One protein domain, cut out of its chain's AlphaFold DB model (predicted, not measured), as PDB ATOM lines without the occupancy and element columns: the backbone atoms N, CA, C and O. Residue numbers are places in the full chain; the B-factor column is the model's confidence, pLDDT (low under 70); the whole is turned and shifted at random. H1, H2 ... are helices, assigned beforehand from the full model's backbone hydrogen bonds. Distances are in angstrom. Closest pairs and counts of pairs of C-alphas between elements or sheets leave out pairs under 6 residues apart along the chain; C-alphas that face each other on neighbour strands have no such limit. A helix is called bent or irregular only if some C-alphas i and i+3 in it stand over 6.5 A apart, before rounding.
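Overview. This is residues 158 to 282 of the 307 residues of an uncharacterized protein of Moniliophthora roreri (strain MCA 2997) (UniProt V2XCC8). Little regular structure: the longest helix, H1, makes a corner with H4 at one end, short H2 sits near the middle, H3 lies at the far end, and long loops join them. Residues 176 to 182 stick out. The printed part has 125 residues, 46 in four named helices, H1 to H4, with no named strand: all helix, compact, radius of gyration of the C-alphas 15.0 A, spans 42 by 32 by 32 A.

Along the chain. Find C-alpha 158 at (212.748, 222.708, 287.630); H1 runs to residue 176, 25.1 A, kinked by 34 degrees near 165 and only just irregular, C-alphas 160 and 163 being 6.7 A apart. H2 is 202 to 208, H3 218 to 225, and H4 261 to 272, 15.5 A, ending at (210.242, 215.552, 294.550).

Arrangement. H1, with residues 158 to 166 alone, touches residues 266 to 270 of H4; the closest C-alphas, Asp 158 and Ile 270, are 5.9 A apart. Their tilt of 35.3 degrees, opposite ways, is only just steep. H2 is close to but not clearly touching H1; the closest C-alphas, Leu 170 and Val 203, are 7.9 A apart. H2 and H3 are near each other, with 5 pairs of C-alphas within 10 A. H1 and H3 are apart. O i to N i+4 pairs are within hydrogen-bond range throughout H2, H3 and H4, and 12 of 15 in H1.

Size, cuts and confidence. The farthest C-alphas, Pro 229 and Asp 282, are 42.3 A apart. The printed part has no cut; links H1 to H2 and H3 to H4 are long. Look for pLDDT under 70 at 234 to 236, 272, 275 to 276 and 278 to 282.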
ATOM      1  N   ASP A 158     212.562 224.153 287.819       76.38
ATOM      2  CA  ASP A 158     212.748 222.708 287.630       76.38
ATOM      3  C   ASP A 158     212.373 222.306 286.183       76.38
ATOM      4  O   ASP A 158     213.158 221.679 285.468       76.38
ATOM      5  N   VAL A 159     211.216 222.739 285.670       74.75
ATOM      6  CA  VAL A 159     210.798 222.444 284.284       74.75
ATOM      7  C   VAL A 159     211.729 223.105 283.258       74.75
ATOM      8  O   VAL A 159     212.038 222.514 282.215       74.75
ATOM      9  N   GLY A 160     212.213 224.315 283.545       79.44
ATOM     10  CA  GLY A 160     213.186 225.023 282.715       79.44
ATOM     11  C   GLY A 160     214.517 224.276 282.611       79.44
ATOM     12  O   GLY A 160     215.053 224.109 281.508       79.44
ATOM     13  N   ASN A 161     215.006 223.765 283.742       85.44
ATOM     14  CA  ASN A 161     216.288 223.071 283.860       85.44
ATOM     15  C   ASN A 161     216.245 221.610 283.397       85.44
ATOM     16  O   ASN A 161     217.283 221.062 283.009       85.44
ATOM     17  N   LEU A 162     215.059 220.998 283.337       87.50
ATOM     18  CA  LEU A 162     214.870 219.603 282.933       87.50
ATOM     19  C   LEU A 162     215.539 219.272 281.588       87.50
ATOM     20  O   LEU A 162     216.123 218.207 281.417       87.50
ATOM     21  N   LYS A 163     215.523 220.204 280.630       86.38
ATOM     22  CA  LYS A 163     216.118 220.012 279.291       86.38
ATOM     23  C   LYS A 163     217.638 219.848 279.327       86.38
ATOM     24  O   LYS A 163     218.198 219.167 278.465       86.38
ATOM     25  N   THR A 164     218.290 220.522 280.267       90.00
ATOM     26  CA  THR A 164     219.731 220.429 280.517       90.00
ATOM     27  C   THR A 164     220.020 219.166 281.315       90.00
ATOM     28  O   THR A 164     220.943 218.423 280.989       90.00
ATOM     29  N   GLN A 165     219.181 218.890 282.315       90.88
ATOM     30  CA  GLN A 165     219.344 217.750 283.198       90.88
ATOM     31  C   GLN A 165     219.194 216.407 282.469       90.88
ATOM     32  O   GLN A 165     220.034 215.527 282.638       90.88
ATOM     33  N   VAL A 166     218.191 216.264 281.599       91.69
ATOM     34  CA  VAL A 166     217.997 215.052 280.786       91.69
ATOM     35  C   VAL A 166     219.221 214.777 279.914       91.69
ATOM     36  O   VAL A 166     219.674 213.641 279.839       91.69
ATOM     37  N   ALA A 167     219.817 215.807 279.304       91.94
ATOM     38  CA  ALA A 167     221.043 215.633 278.526       91.94
ATOM     39  C   ALA A 167     222.210 215.122 279.391       91.94
ATOM     40  O   ALA A 167     222.969 214.267 278.948       91.94
ATOM     41  N   GLN A 168     222.333 215.599 280.636       91.12
ATOM     42  CA  GLN A 168     223.343 215.097 281.572       91.12
ATOM     43  C   GLN A 168     223.105 213.631 281.946       91.12
ATOM     44  O   GLN A 168     224.059 212.859 281.945       91.12
ATOM     45  N   TRP A 169     221.861 213.229 282.223       91.94
ATOM     46  CA  TRP A 169     221.543 211.829 282.529       91.94
ATOM     47  C   TRP A 169     221.891 210.899 281.367       91.94
ATOM     48  O   TRP A 169     222.578 209.904 281.578       91.94
ATOM     49  N   LEU A 170     221.518 211.273 280.139       91.81
ATOM     50  CA  LEU A 170     221.845 210.498 278.938       91.81
ATOM     51  C   LEU A 170     223.355 210.399 278.699       91.81
ATOM     52  O   LEU A 170     223.860 209.343 278.316       91.81
ATOM     53  N   ASN A 171     224.094 211.481 278.951       91.81
ATOM     54  CA  ASN A 171     225.550 211.465 278.841       91.81
ATOM     55  C   ASN A 171     226.184 210.567 279.903       91.81
ATOM     56  O   ASN A 171     227.089 209.810 279.575       91.81
ATOM     57  N   ASN A 172     225.704 210.617 281.147       89.25
ATOM     58  CA  ASN A 172     226.197 209.749 282.215       89.25
ATOM     59  C   ASN A 172     225.966 208.276 281.870       89.25
ATOM     60  O   ASN A 172     226.882 207.472 281.999       89.25
ATOM     61  N   GLU A 173     224.783 207.932 281.358       86.69
ATOM     62  CA  GLU A 173     224.477 206.572 280.909       86.69
ATOM     63  C   GLU A 173     225.381 206.135 279.744       86.69
ATOM     64  O   GLU A 173     225.942 205.040 279.766       86.69
ATOM     65  N   THR A 174     225.610 207.023 278.773       84.75
ATOM     66  CA  THR A 174     226.524 206.782 277.641       84.75
ATOM     67  C   THR A 174     227.960 206.542 278.112       84.75
ATOM     68  O   THR A 174     228.642 205.652 277.605       84.75
ATOM     69  N   VAL A 175     228.426 207.322 279.091       83.25
ATOM     70  CA  VAL A 175     229.757 207.179 279.695       83.25
ATOM     71  C   VAL A 175     229.861 205.855 280.454       83.25
ATOM     72  O   VAL A 175     230.841 205.138 280.275       83.25
ATOM     73  N   SER A 176     228.854 205.498 281.255       80.50
ATOM     74  CA  SER A 176     228.829 204.231 282.000       80.50
ATOM     75  C   SER A 176     228.782 203.003 281.086       80.50
ATOM     76  O   SER A 176     229.320 201.956 281.437       80.50
ATOM     77  N   ALA A 177     228.175 203.123 279.904       79.19
ATOM     78  CA  ALA A 177     228.125 202.061 278.902       79.19
ATOM     79  C   ALA A 177     229.392 201.967 278.023       79.19
ATOM     80  O   ALA A 177     229.504 201.048 277.207       79.19
ATOM     81  N   ALA A 178     230.347 202.896 278.155       79.38
ATOM     82  CA  ALA A 178     231.527 202.956 277.300       79.38
ATOM     83  C   ALA A 178     232.462 201.754 277.516       79.38
ATOM     84  O   ALA A 178     232.991 201.517 278.604       79.38
ATOM     85  N   VAL A 179     232.741 201.020 276.441       70.12
ATOM     86  CA  VAL A 179     233.683 199.896 276.462       70.12
ATOM     87  C   VAL A 179     235.110 200.443 276.398       70.12
ATOM     88  O   VAL A 179     235.457 201.206 275.498       70.12
ATOM     89  N   ASN A 180     235.957 200.054 277.355       73.25
ATOM     90  CA  ASN A 180     237.361 200.484 277.466       73.25
ATOM     91  C   ASN A 180     237.566 202.007 277.622       73.25
ATOM     92  O   ASN A 180     238.637 202.519 277.299       73.25
ATOM     93  N   GLY A 181     236.554 202.739 278.100       70.88
ATOM     94  CA  GLY A 181     236.635 204.192 278.301       70.88
ATOM     95  C   GLY A 181     236.643 205.021 277.010       70.88
ATOM     96  O   GLY A 181     236.868 206.228 277.063       70.88
ATOM     97  N   LEU A 182     236.392 204.396 275.855       75.75
ATOM     98  CA  LEU A 182     236.240 205.083 274.575       75.75
ATOM     99  C   LEU A 182     234.771 205.456 274.372       75.75
ATOM    100  O   LEU A 182     233.909 204.589 274.252       75.75
ATOM    101  N   ILE A 183     234.502 206.757 274.318       81.12
ATOM    102  CA  ILE A 183     233.166 207.311 274.090       81.12
ATOM    103  C   ILE A 183     233.117 207.865 272.668       81.12
ATOM    104  O   ILE A 183     233.965 208.680 272.302       81.12
ATOM    105  N   ASP A 184     232.125 207.458 271.873       84.00
ATOM    106  CA  ASP A 184     231.860 208.099 270.582       84.00
ATOM    107  C   ASP A 184     231.267 209.500 270.831       84.00
ATOM    108  O   ASP A 184     230.174 209.604 271.400       84.00
ATOM    109  N   PRO A 185     231.932 210.590 270.394       84.19
ATOM    110  CA  PRO A 185     231.424 211.948 270.571       84.19
ATOM    111  C   PRO A 185     230.026 212.168 269.985       84.19
ATOM    112  O   PRO A 185     229.304 213.042 270.451       84.19
ATOM    113  N   LYS A 186     229.614 211.371 268.989       85.69
ATOM    114  CA  LYS A 186     228.278 211.453 268.371       85.69
ATOM    115  C   LYS A 186     227.149 210.974 269.283       85.69
ATOM    116  O   LYS A 186     225.980 211.158 268.944       85.69
ATOM    117  N   LEU A 187     227.483 210.321 270.394       88.31
ATOM    118  CA  LEU A 187     226.520 209.890 271.403       88.31
ATOM    119  C   LEU A 187     226.322 210.943 272.500       88.31
ATOM    120  O   LEU A 187     225.331 210.883 273.221       88.31
ATOM    121  N   ILE A 188     227.215 211.931 272.601       91.88
ATOM    122  CA  ILE A 188     227.134 212.976 273.620       91.88
ATOM    123  C   ILE A 188     226.105 214.039 273.229       91.88
ATOM    124  O   ILE A 188     226.248 214.752 272.237       91.88
ATOM    125  N   VAL A 189     225.098 214.202 274.081       91.56
ATOM    126  CA  VAL A 189     224.049 215.210 273.948       91.56
ATOM    127  C   VAL A 189     224.508 216.507 274.614       91.56
ATOM    128  O   VAL A 189     224.745 216.553 275.821       91.56
ATOM    129  N   SER A 190     224.594 217.600 273.853       90.69
ATOM    130  CA  SER A 190     224.915 218.915 274.425       90.69
ATOM    131  C   SER A 190     223.822 219.371 275.404       90.69
ATOM    132  O   SER A 190     222.661 219.444 274.996       90.69
ATOM    133  N   PRO A 191     224.139 219.733 276.665       88.06
ATOM    134  CA  PRO A 191     223.135 220.213 277.620       88.06
ATOM    135  C   PRO A 191     222.582 221.604 277.297       88.06
ATOM    136  O   PRO A 191     221.428 221.890 277.619       88.06
ATOM    137  N   THR A 192     223.363 222.446 276.616       86.62
ATOM    138  CA  THR A 192     223.020 223.846 276.320       86.62
ATOM    139  C   THR A 192     222.582 224.060 274.875       86.62
ATOM    140  O   THR A 192     221.695 224.875 274.624       86.62
ATOM    141  N   ASP A 193     223.148 223.306 273.931       86.81
ATOM    142  CA  ASP A 193     222.802 223.402 272.516       86.81
ATOM    143  C   ASP A 193     221.680 222.420 272.146       86.81
ATOM    144  O   ASP A 193     221.647 221.264 272.578       86.81
ATOM    145  N   LYS A 194     220.729 222.910 271.353       84.44
ATOM    146  CA  LYS A 194     219.551 222.177 270.876       84.44
ATOM    147  C   LYS A 194     219.599 221.895 269.375       84.44
ATOM    148  O   LYS A 194     218.739 221.160 268.904       84.44
ATOM    149  N   SER A 195     220.567 222.466 268.656       82.19
ATOM    150  CA  SER A 195     220.687 222.378 267.196       82.19
ATOM    151  C   SER A 195     220.760 220.930 266.692       82.19
ATOM    152  O   SER A 195     220.153 220.604 265.679       82.19
ATOM    153  N   CYS A 196     221.418 220.052 267.453       80.81
ATOM    154  CA  CYS A 196     221.601 218.634 267.143       80.81
ATOM    155  C   CYS A 196     220.859 217.730 268.143       80.81
ATOM    156  O   CYS A 196     221.468 216.864 268.767       80.81
ATOM    157  N   ARG A 197     219.555 217.950 268.361       88.62
ATOM    158  CA  ARG A 197     218.695 217.076 269.187       88.62
ATOM    159  C   ARG A 197     217.521 216.530 268.373       88.62
ATOM    160  O   ARG A 197     217.240 216.983 267.271       88.62
ATOM    161  N   GLY A 198     216.798 215.579 268.952       90.62
ATOM    162  CA  GLY A 198     215.671 214.929 268.301       90.62
ATOM    163  C   GLY A 198     216.143 213.890 267.287       90.62
ATOM    164  O   GLY A 198     217.162 213.239 267.498       90.62
ATOM    165  N   PHE A 199     215.421 213.739 266.176       91.56
ATOM    166  CA  PHE A 199     215.728 212.713 265.171       91.56
ATOM    167  C   PHE A 199     217.074 212.907 264.458       91.56
ATOM    168  O   PHE A 199     217.596 211.951 263.888       91.56
ATOM    169  N   ASP A 200     217.678 214.093 264.521       90.62
ATOM    170  CA  ASP A 200     218.988 214.360 263.911       90.62
ATOM    171  C   ASP A 200     220.168 213.864 264.766       90.62
ATOM    172  O   ASP A 200     221.313 213.861 264.314       90.62
ATOM    173  N   HIS A 201     219.902 213.379 265.982       93.00
ATOM    174  CA  HIS A 201     220.906 212.851 266.901       93.00
ATOM    175  C   HIS A 201     220.676 211.367 267.188       93.00
ATOM    176  O   HIS A 201     219.540 210.918 267.315       93.00
ATOM    177  N   LEU A 202     221.756 210.603 267.372       92.00
ATOM    178  CA  LEU A 202     221.681 209.153 267.578       92.00
ATOM    179  C   LEU A 202     220.878 208.782 268.832       92.00
ATOM    180  O   LEU A 202     219.877 208.085 268.716       92.00
ATOM    181  N   VAL A 203     221.272 209.305 269.996       93.00
ATOM    182  CA  VAL A 203     220.623 209.004 271.288       93.00
ATOM    183  C   VAL A 203     219.200 209.559 271.377       93.00
ATOM    184  O   VAL A 203     218.250 208.810 271.579       93.00
ATOM    185  N   THR A 204     219.013 210.872 271.203       93.12
ATOM    186  CA  THR A 204     217.667 211.459 271.345       93.12
ATOM    187  C   THR A 204     216.706 211.032 270.233       93.12
ATOM    188  O   THR A 204     215.512 210.915 270.488       93.12
ATOM    189  N   GLY A 205     217.202 210.707 269.038       93.12
ATOM    190  CA  GLY A 205     216.392 210.123 267.976       93.12
ATOM    191  C   GLY A 205     215.960 208.691 268.285       93.12
ATOM    192  O   GLY A 205     214.814 208.351 268.012       93.12
ATOM    193  N   HIS A 206     216.816 207.890 268.932       92.69
ATOM    194  CA  HIS A 206     216.461 206.549 269.408       92.69
ATOM    195  C   HIS A 206     215.318 206.610 270.428       92.69
ATOM    196  O   HIS A 206     214.315 205.926 270.263       92.69
ATOM    197  N   LEU A 207     215.410 207.514 271.410       92.69
ATOM    198  CA  LEU A 207     214.369 207.725 272.426       92.69
ATOM    199  C   LEU A 207     213.018 208.163 271.838       92.69
ATOM    200  O   LEU A 207     211.966 207.767 272.336       92.69
ATOM    201  N   LEU A 208     213.038 208.989 270.790       91.88
ATOM    202  CA  LEU A 208     211.828 209.449 270.101       91.88
ATOM    203  C   LEU A 208     211.312 208.449 269.063       91.88
ATOM    204  O   LEU A 208     210.179 208.573 268.600       91.88
ATOM    205  N   CYS A 209     212.135 207.482 268.662       91.44
ATOM    206  CA  CYS A 209     211.732 206.455 267.721       91.44
ATOM    207  C   CYS A 209     210.645 205.585 268.356       91.44
ATOM    208  O   CYS A 209     210.699 205.258 269.542       91.44
ATOM    209  N   SER A 210     209.650 205.192 267.564       90.88
ATOM    210  CA  SER A 210     208.680 204.199 268.018       90.88
ATOM    211  C   SER A 210     209.364 202.847 268.226       90.88
ATOM    212  O   SER A 210     210.247 202.485 267.447       90.88
ATOM    213  N   ILE A 211     208.907 202.071 269.213       90.81
ATOM    214  CA  ILE A 211     209.351 200.683 269.429       90.81
ATOM    215  C   ILE A 211     209.065 199.765 268.228       90.81
ATOM    216  O   ILE A 211     209.660 198.700 268.107       90.81
ATOM    217  N   LEU A 212     208.160 200.170 267.328       89.56
ATOM    218  CA  LEU A 212     207.828 199.421 266.113       89.56
ATOM    219  C   LEU A 212     208.910 199.525 265.030       89.56
ATOM    220  O   LEU A 212     208.888 198.770 264.059       89.56
ATOM    221  N   TYR A 213     209.845 200.465 265.174       90.06
ATOM    222  CA  TYR A 213     210.895 200.711 264.199       90.06
ATOM    223  C   TYR A 213     212.266 200.480 264.824       90.06
ATOM    224  O   TYR A 213     212.562 200.943 265.923       90.06
ATOM    225  N   ASN A 214     213.142 199.815 264.077       90.56
ATOM    226  CA  ASN A 214     214.528 199.654 264.485       90.56
ATOM    227  C   ASN A 214     215.337 200.905 264.105       90.56
ATOM    228  O   ASN A 214     215.716 201.070 262.944       90.56
ATOM    229  N   TRP A 215     215.607 201.771 265.082       91.88
ATOM    230  CA  TRP A 215     216.392 202.999 264.898       91.88
ATOM    231  C   TRP A 215     217.846 202.750 264.470       91.88
ATOM    232  O   TRP A 215     218.443 203.580 263.781       91.88
ATOM    233  N   ASP A 216     218.420 201.605 264.840       91.44
ATOM    234  CA  ASP A 216     219.808 201.271 264.507       91.44
ATOM    235  C   ASP A 216     219.960 200.851 263.038       91.44
ATOM    236  O   ASP A 216     221.058 200.877 262.477       91.44
ATOM    237  N   ASN A 217     218.845 200.543 262.367       94.56
ATOM    238  CA  ASN A 217     218.827 200.365 260.926       94.56
ATOM    239  C   ASN A 217     218.949 201.731 260.222       94.56
ATOM    240  O   ASN A 217     218.023 202.544 260.223       94.56
ATOM    241  N   LEU A 218     220.090 201.946 259.559       94.50
ATOM    242  CA  LEU A 218     220.431 203.181 258.843       94.50
ATOM    243  C   LEU A 218     219.381 203.606 257.808       94.50
ATOM    244  O   LEU A 218     219.150 204.802 257.628       94.50
ATOM    245  N   GLU A 219     218.750 202.648 257.127       95.69
ATOM    246  CA  GLU A 219     217.731 202.929 256.118       95.69
ATOM    247  C   GLU A 219     216.447 203.444 256.773       95.69
ATOM    248  O   GLU A 219     215.923 204.486 256.375       95.69
ATOM    249  N   ILE A 220     215.973 202.751 257.815       92.88
ATOM    250  CA  ILE A 220     214.788 203.146 258.589       92.88
ATOM    251  C   ILE A 220     215.020 204.516 259.222       92.88
ATOM    252  O   ILE A 220     214.201 205.420 259.058       92.88
ATOM    253  N   ARG A 221     216.175 204.712 259.864       94.06
ATOM    254  CA  ARG A 221     216.563 205.996 260.445       94.06
ATOM    255  C   ARG A 221     216.559 207.115 259.411       94.06
ATOM    256  O   ARG A 221     215.963 208.161 259.648       94.06
ATOM    257  N   GLY A 222     217.164 206.885 258.245       94.19
ATOM    258  CA  GLY A 222     217.185 207.860 257.157       94.19
ATOM    259  C   GLY A 222     215.786 208.207 256.640       94.19
ATOM    260  O   GLY A 222     215.526 209.366 256.315       94.19
ATOM    261  N   LYS A 223     214.864 207.236 256.595       93.31
ATOM    262  CA  LYS A 223     213.455 207.468 256.235       93.31
ATOM    263  C   LYS A 223     212.721 208.284 257.303       93.31
ATOM    264  O   LYS A 223     212.044 209.245 256.942       93.31
ATOM    265  N   ILE A 224     212.910 207.970 258.587       92.00
ATOM    266  CA  ILE A 224     212.333 208.733 259.709       92.00
ATOM    267  C   ILE A 224     212.852 210.178 259.699       92.00
ATOM    268  O   ILE A 224     212.061 211.119 259.745       92.00
ATOM    269  N   GLN A 225     214.167 210.376 259.572       91.56
ATOM    270  CA  GLN A 225     214.797 211.703 259.532       91.56
ATOM    271  C   GLN A 225     214.252 212.560 258.383       91.56
ATOM    272  O   GLN A 225     213.894 213.721 258.582       91.56
ATOM    273  N   LYS A 226     214.078 211.964 257.197       92.62
ATOM    274  CA  LYS A 226     213.487 212.625 256.023       92.62
ATOM    275  C   LYS A 226     211.969 212.827 256.117       92.62
ATOM    276  O   LYS A 226     211.399 213.448 255.226       92.62
ATOM    277  N   GLY A 227     211.316 212.328 257.169       88.31
ATOM    278  CA  GLY A 227     209.872 212.454 257.361       88.31
ATOM    279  C   GLY A 227     209.059 211.638 256.357       88.31
ATOM    280  O   GLY A 227     208.028 212.109 255.885       88.31
ATOM    281  N   ASN A 228     209.535 210.444 255.997       89.50
ATOM    282  CA  ASN A 228     208.804 209.541 255.116       89.50
ATOM    283  C   ASN A 228     207.418 209.198 255.722       89.50
ATOM    284  O   ASN A 228     207.357 208.862 256.907       89.50
ATOM    285  N   PRO A 229     206.321 209.257 254.941       84.81
ATOM    286  CA  PRO A 229     204.965 209.020 255.443       84.81
ATOM    287  C   PRO A 229     204.742 207.609 256.009       84.81
ATOM    288  O   PRO A 229     203.948 207.459 256.935       84.81
ATOM    289  N   ASP A 230     205.475 206.603 255.525       86.00
ATOM    290  CA  ASP A 230     205.396 205.220 256.017       86.00
ATOM    291  C   ASP A 230     206.039 205.058 257.406       86.00
ATOM    292  O   ASP A 230     205.811 204.069 258.099       86.00
ATOM    293  N   TYR A 231     206.843 206.038 257.831       84.44
ATOM    294  CA  TYR A 231     207.575 206.043 259.094       84.44
ATOM    295  C   TYR A 231     207.209 207.293 259.893       84.44
ATOM    296  O   TYR A 231     207.963 208.266 259.974       84.44
ATOM    297  N   SER A 232     206.008 207.274 260.471       76.69
ATOM    298  CA  SER A 232     205.472 208.438 261.175       76.69
ATOM    299  C   SER A 232     206.330 208.855 262.372       76.69
ATOM    300  O   SER A 232     206.581 208.069 263.285       76.69
ATOM    301  N   ARG A 233     206.704 210.139 262.388       77.50
ATOM    302  CA  ARG A 233     207.358 210.817 263.520       77.50
ATOM    303  C   ARG A 233     206.386 211.247 264.623       77.50
ATOM    304  O   ARG A 233     206.830 211.551 265.722       77.50
ATOM    305  N   TYR A 234     205.091 211.341 264.313       63.47
ATOM    306  CA  TYR A 234     204.114 212.072 265.137       63.47
ATOM    307  C   TYR A 234     202.869 211.259 265.512       63.47
ATOM    308  O   TYR A 234     202.090 211.711 266.342       63.47
ATOM    309  N   ALA A 235     202.659 210.084 264.910       56.31
ATOM    310  CA  ALA A 235     201.407 209.327 265.040       56.31
ATOM    311  C   ALA A 235     201.524 208.059 265.898       56.31
ATOM    312  O   ALA A 235     200.642 207.209 265.831       56.31
ATOM    313  N   ASN A 236     202.602 207.897 266.670       65.62
ATOM    314  CA  ASN A 236     202.800 206.695 267.473       65.62
ATOM    315  C   ASN A 236     203.144 207.051 268.921       65.62
ATOM    316  O   ASN A 236     204.193 207.631 269.187       65.62
ATOM    317  N   TYR A 237     202.248 206.705 269.847       71.69
ATOM    318  CA  TYR A 237     202.403 206.968 271.284       71.69
ATOM    319  C   TYR A 237     203.485 206.088 271.931       71.69
ATOM    320  O   TYR A 237     204.002 206.410 272.999       71.69
ATOM    321  N   PHE A 238     203.869 205.003 271.257       86.31
ATOM    322  CA  PHE A 238     204.817 204.005 271.742       86.31
ATOM    323  C   PHE A 238     206.268 204.389 271.425       86.31
ATOM    324  O   PHE A 238     206.969 203.670 270.706       86.31
ATOM    325  N   ILE A 239     206.701 205.559 271.897       90.38
ATOM    326  CA  ILE A 239     208.091 206.017 271.771       90.38
ATOM    327  C   ILE A 239     208.976 205.336 272.812       90.38
ATOM    328  O   ILE A 239     208.557 205.138 273.951       90.38
ATOM    329  N   GLN A 240     210.214 205.013 272.443       91.56
ATOM    330  CA  GLN A 240     211.144 204.281 273.309       91.56
ATOM    331  C   GLN A 240     211.402 204.961 274.661       91.56
ATOM    332  O   GLN A 240     211.585 204.272 275.659       91.56
ATOM    333  N   ALA A 241     211.335 206.294 274.729       91.06
ATOM    334  CA  ALA A 241     211.482 207.057 275.971       91.06
ATOM    335  C   ALA A 241     210.490 206.662 277.083       91.06
ATOM    336  O   ALA A 241     210.735 206.976 278.244       91.06
ATOM    337  N   PHE A 242     209.377 206.001 276.752       90.31
ATOM    338  CA  PHE A 242     208.386 205.540 277.728       90.31
ATOM    339  C   PHE A 242     208.565 204.090 278.163       90.31
ATOM    340  O   PHE A 242     207.854 203.651 279.062       90.31
ATOM    341  N   TYR A 243     209.531 203.367 277.602       89.38
ATOM    342  CA  TYR A 243     209.740 201.957 277.903       89.38
ATOM    343  C   TYR A 243     210.969 201.709 278.769       89.38
ATOM    344  O   TYR A 243     211.954 202.447 278.707       89.38
ATOM    345  N   ASP A 244     210.924 200.627 279.548       88.31
ATOM    346  CA  ASP A 244     212.142 199.968 280.022       88.31
ATOM    347  C   ASP A 244     212.784 199.234 278.829       88.31
ATOM    348  O   ASP A 244     212.133 198.347 278.261       88.31
ATOM    349  N   PRO A 245     214.042 199.539 278.453       86.19
ATOM    350  CA  PRO A 245     214.742 198.864 277.360       86.19
ATOM    351  C   PRO A 245     214.739 197.331 277.449       86.19
ATOM    352  O   PRO A 245     214.805 196.655 276.425       86.19
ATOM    353  N   LYS A 246     214.642 196.761 278.657       88.12
ATOM    354  CA  LYS A 246     214.611 195.306 278.883       88.12
ATOM    355  C   LYS A 246     213.253 194.668 278.603       88.12
ATOM    356  O   LYS A 246     213.177 193.447 278.482       88.12
ATOM    357  N   LEU A 247     212.191 195.466 278.561       88.44
ATOM    358  CA  LEU A 247     210.808 194.999 278.445       88.44
ATOM    359  C   LEU A 247     210.181 195.328 277.085       88.44
ATOM    360  O   LEU A 247     209.047 194.921 276.843       88.44
ATOM    361  N   ILE A 248     210.905 196.027 276.200       87.62
ATOM    362  CA  ILE A 248     210.414 196.392 274.868       87.62
ATOM    363  C   ILE A 248     210.052 195.134 274.077       87.62
ATOM    364  O   ILE A 248     210.898 194.290 273.777       87.62
ATOM    365  N   ASN A 249     208.786 195.060 273.671       87.00
ATOM    366  CA  ASN A 249     208.284 194.018 272.797       87.00
ATOM    367  C   ASN A 249     207.422 194.629 271.678       87.00
ATOM    368  O   ASN A 249     206.265 194.971 271.914       87.00
ATOM    369  N   PRO A 250     207.922 194.719 270.431       85.62
ATOM    370  CA  PRO A 250     207.160 195.296 269.320       85.62
ATOM    371  C   PRO A 250     205.873 194.531 268.976       85.62
ATOM    372  O   PRO A 250     204.977 195.085 268.346       85.62
ATOM    373  N   THR A 251     205.770 193.258 269.377       88.69
ATOM    374  CA  THR A 251     204.565 192.436 269.171       88.69
ATOM    375  C   THR A 251     203.537 192.588 270.293       88.69
ATOM    376  O   THR A 251     202.375 192.239 270.107       88.69
ATOM    377  N   ASN A 252     203.948 193.137 271.441       87.81
ATOM    378  CA  ASN A 252     203.094 193.446 272.581       87.81
ATOM    379  C   ASN A 252     203.482 194.816 273.148       87.81
ATOM    380  O   ASN A 252     204.239 194.917 274.111       87.81
ATOM    381  N   VAL A 253     202.959 195.870 272.524       86.31
ATOM    382  CA  VAL A 253     203.336 197.263 272.807       86.31
ATOM    383  C   VAL A 253     202.982 197.731 274.220       86.31
ATOM    384  O   VAL A 253     203.552 198.710 274.681       86.31
ATOM    385  N   GLU A 254     202.077 197.051 274.920       85.81
ATOM    386  CA  GLU A 254     201.743 197.369 276.316       85.81
ATOM    387  C   GLU A 254     202.837 196.897 277.281       85.81
ATOM    388  O   GLU A 254     203.002 197.427 278.382       85.81
ATOM    389  N   GLN A 255     203.624 195.897 276.875       84.56
ATOM    390  CA  GLN A 255     204.695 195.365 277.698       84.56
ATOM    391  C   GLN A 255     205.786 196.424 277.897       84.56
ATOM    392  O   GLN A 255     206.428 196.874 276.950       84.56
ATOM    393  N   GLY A 256     205.997 196.813 279.154       80.38
ATOM    394  CA  GLY A 256     206.992 197.817 279.520       80.38
ATOM    395  C   GLY A 256     206.574 199.262 279.242       80.38
ATOM    396  O   GLY A 256     207.389 200.154 279.469       80.38
ATOM    397  N   PHE A 257     205.347 199.518 278.774       86.62
ATOM    398  CA  PHE A 257     204.868 200.879 278.533       86.62
ATOM    399  C   PHE A 257     204.762 201.670 279.846       86.62
ATOM    400  O   PHE A 257     204.285 201.160 280.857       86.62
ATOM    401  N   LEU A 258     205.236 202.919 279.831       86.06
ATOM    402  CA  LEU A 258     205.375 203.813 280.993       86.06
ATOM    403  C   LEU A 258     206.268 203.276 282.128       86.06
ATOM    404  O   LEU A 258     206.253 203.821 283.229       86.06
ATOM    405  N   MET A 259     207.096 202.263 281.859       87.06
ATOM    406  CA  MET A 259     208.045 201.702 282.830       87.06
ATOM    407  C   MET A 259     209.479 202.214 282.630       87.06
ATOM    408  O   MET A 259     210.423 201.640 283.166       87.06
ATOM    409  N   SER A 260     209.673 203.286 281.854       90.44
ATOM    410  CA  SER A 260     211.011 203.827 281.599       90.44
ATOM    411  C   SER A 260     211.696 204.351 282.867       90.44
ATOM    412  O   SER A 260     211.131 205.208 283.557       90.44
ATOM    413  N   PRO A 261     212.962 203.971 283.121       89.62
ATOM    414  CA  PRO A 261     213.784 204.602 284.152       89.62
ATOM    415  C   PRO A 261     213.912 206.119 283.961       89.62
ATOM    416  O   PRO A 261     213.870 206.868 284.935       89.62
ATOM    417  N   LEU A 262     213.999 206.588 282.710       90.69
ATOM    418  CA  LEU A 262     214.090 208.014 282.396       90.69
ATOM    419  C   LEU A 262     212.809 208.757 282.797       90.69
ATOM    420  O   LEU A 262     212.875 209.868 283.318       90.69
ATOM    421  N   LEU A 263     211.641 208.134 282.606       89.31
ATOM    422  CA  LEU A 263     210.360 208.706 283.028       89.31
ATOM    423  C   LEU A 263     210.293 208.850 284.555       89.31
ATOM    424  O   LEU A 263     209.856 209.889 285.052       89.31
ATOM    425  N   VAL A 264     210.792 207.855 285.291       86.25
ATOM    426  CA  VAL A 264     210.894 207.908 286.758       86.25
ATOM    427  C   VAL A 264     211.842 209.024 287.208       86.25
ATOM    428  O   VAL A 264     211.496 209.782 288.114       86.25
ATOM    429  N   GLN A 265     212.995 209.193 286.553       87.50
ATOM    430  CA  GLN A 265     213.933 210.283 286.857       87.50
ATOM    431  C   GLN A 265     213.317 211.664 286.610       87.50
ATOM    432  O   GLN A 265     213.443 212.553 287.451       87.50
ATOM    433  N   VAL A 266     212.613 211.845 285.488       87.75
ATOM    434  CA  VAL A 266     211.888 213.089 285.180       87.75
ATOM    435  C   VAL A 266     210.817 213.364 286.234       87.75
ATOM    436  O   VAL A 266     210.712 214.489 286.723       87.75
ATOM    437  N   PHE A 267     210.051 212.341 286.621       83.25
ATOM    438  CA  PHE A 267     209.041 212.461 287.666       83.25
ATOM    439  C   PHE A 267     209.669 212.905 288.995       83.25
ATOM    440  O   PHE A 267     209.259 213.911 289.568       83.25
ATOM    441  N   GLN A 268     210.720 212.228 289.457       79.06
ATOM    442  CA  GLN A 268     211.420 212.607 290.687       79.06
ATOM    443  C   GLN A 268     212.005 214.029 290.604       79.06
ATOM    444  O   GLN A 268     211.921 214.822 291.542       79.06
ATOM    445  N   TYR A 269     212.551 214.415 289.457       82.69
ATOM    446  CA  TYR A 269     213.118 215.749 289.296       82.69
ATOM    447  C   TYR A 269     212.073 216.859 289.472       82.69
ATOM    448  O   TYR A 269     212.314 217.816 290.206       82.69
ATOM    449  N   ILE A 270     210.902 216.710 288.844       76.38
ATOM    450  CA  ILE A 270     209.827 217.711 288.874       76.38
ATOM    451  C   ILE A 270     209.103 217.701 290.231       76.38
ATOM    452  O   ILE A 270     208.896 218.744 290.864       76.38
ATOM    453  N   PHE A 271     208.693 216.514 290.681       70.38
ATOM    454  CA  PHE A 271     207.726 216.373 291.768       70.38
ATOM    455  C   PHE A 271     208.378 216.282 293.142       70.38
ATOM    456  O   PHE A 271     207.862 216.872 294.089       70.38
ATOM    457  N   THR A 272     209.536 215.634 293.268       69.50
ATOM    458  CA  THR A 272     210.242 215.552 294.550       69.50
ATOM    459  C   THR A 272     211.281 216.666 294.664       69.50
ATOM    460  O   THR A 272     211.095 217.622 295.420       69.50
ATOM    461  N   SER A 273     212.373 216.587 293.907       70.25
ATOM    462  CA  SER A 273     213.475 217.561 293.906       70.25
ATOM    463  C   SER A 273     214.551 217.132 292.904       70.25
ATOM    464  O   SER A 273     214.829 215.932 292.816       70.25
ATOM    465  N   PRO A 274     215.298 218.067 292.291       70.88
ATOM    466  CA  PRO A 274     216.508 217.747 291.532       70.88
ATOM    467  C   PRO A 274     217.492 216.814 292.252       70.88
ATOM    468  O   PRO A 274     218.131 215.976 291.627       70.88
ATOM    469  N   HIS A 275     217.577 216.924 293.582       68.44
ATOM    470  CA  HIS A 275     218.497 216.145 294.419       68.44
ATOM    471  C   HIS A 275     217.973 214.754 294.793       68.44
ATOM    472  O   HIS A 275     218.718 213.949 295.336       68.44
ATOM    473  N   SER A 276     216.687 214.492 294.562       68.06
ATOM    474  CA  SER A 276     216.059 213.203 294.878       68.06
ATOM    475  C   SER A 276     216.170 212.185 293.749       68.06
ATOM    476  O   SER A 276     215.796 211.032 293.935       68.06
ATOM    477  N   VAL A 277     216.680 212.610 292.590       75.12
ATOM    478  CA  VAL A 277     216.956 211.715 291.475       75.12
ATOM    479  C   VAL A 277     218.140 210.842 291.872       75.12
ATOM    480  O   VAL A 277     219.292 211.269 291.796       75.12
ATOM    481  N   SER A 278     217.851 209.631 292.346       59.03
ATOM    482  CA  SER A 278     218.876 208.626 292.620       59.03
ATOM    483  C   SER A 278     219.558 208.246 291.312       59.03
ATOM    484  O   SER A 278     218.888 208.048 290.289       59.03
ATOM    485  N   SER A 279     220.880 208.096 291.336       51.84
ATOM    486  CA  SER A 279     221.581 207.515 290.195       51.84
ATOM    487  C   SER A 279     221.050 206.090 290.030       51.84
ATOM    488  O   SER A 279     220.853 205.389 291.018       51.84
ATOM    489  N   THR A 280     220.803 205.624 288.808       44.78
ATOM    490  CA  THR A 280     220.274 204.274 288.510       44.78
ATOM    491  C   THR A 280     221.129 203.113 289.055       44.78
ATOM    492  O   THR A 280     220.751 201.947 288.922       44.78
ATOM    493  N   GLU A 281     222.273 203.408 289.675       42.28
ATOM    494  CA  GLU A 281     223.105 202.462 290.422       42.28
ATOM    495  C   GLU A 281     222.661 202.266 291.881       42.28
ATOM    496  O   GLU A 281     222.840 201.175 292.422       42.28
ATOM    497  N   ASP A 282     222.022 203.258 292.502       41.16
ATOM    498  CA  ASP A 282     221.613 203.190 293.911       41.16
ATOM    499  C   ASP A 282     220.407 202.250 294.103       41.16
ATOM    500  O   ASP A 282     220.342 201.505 295.077       41.16
TER     501      ASP A 282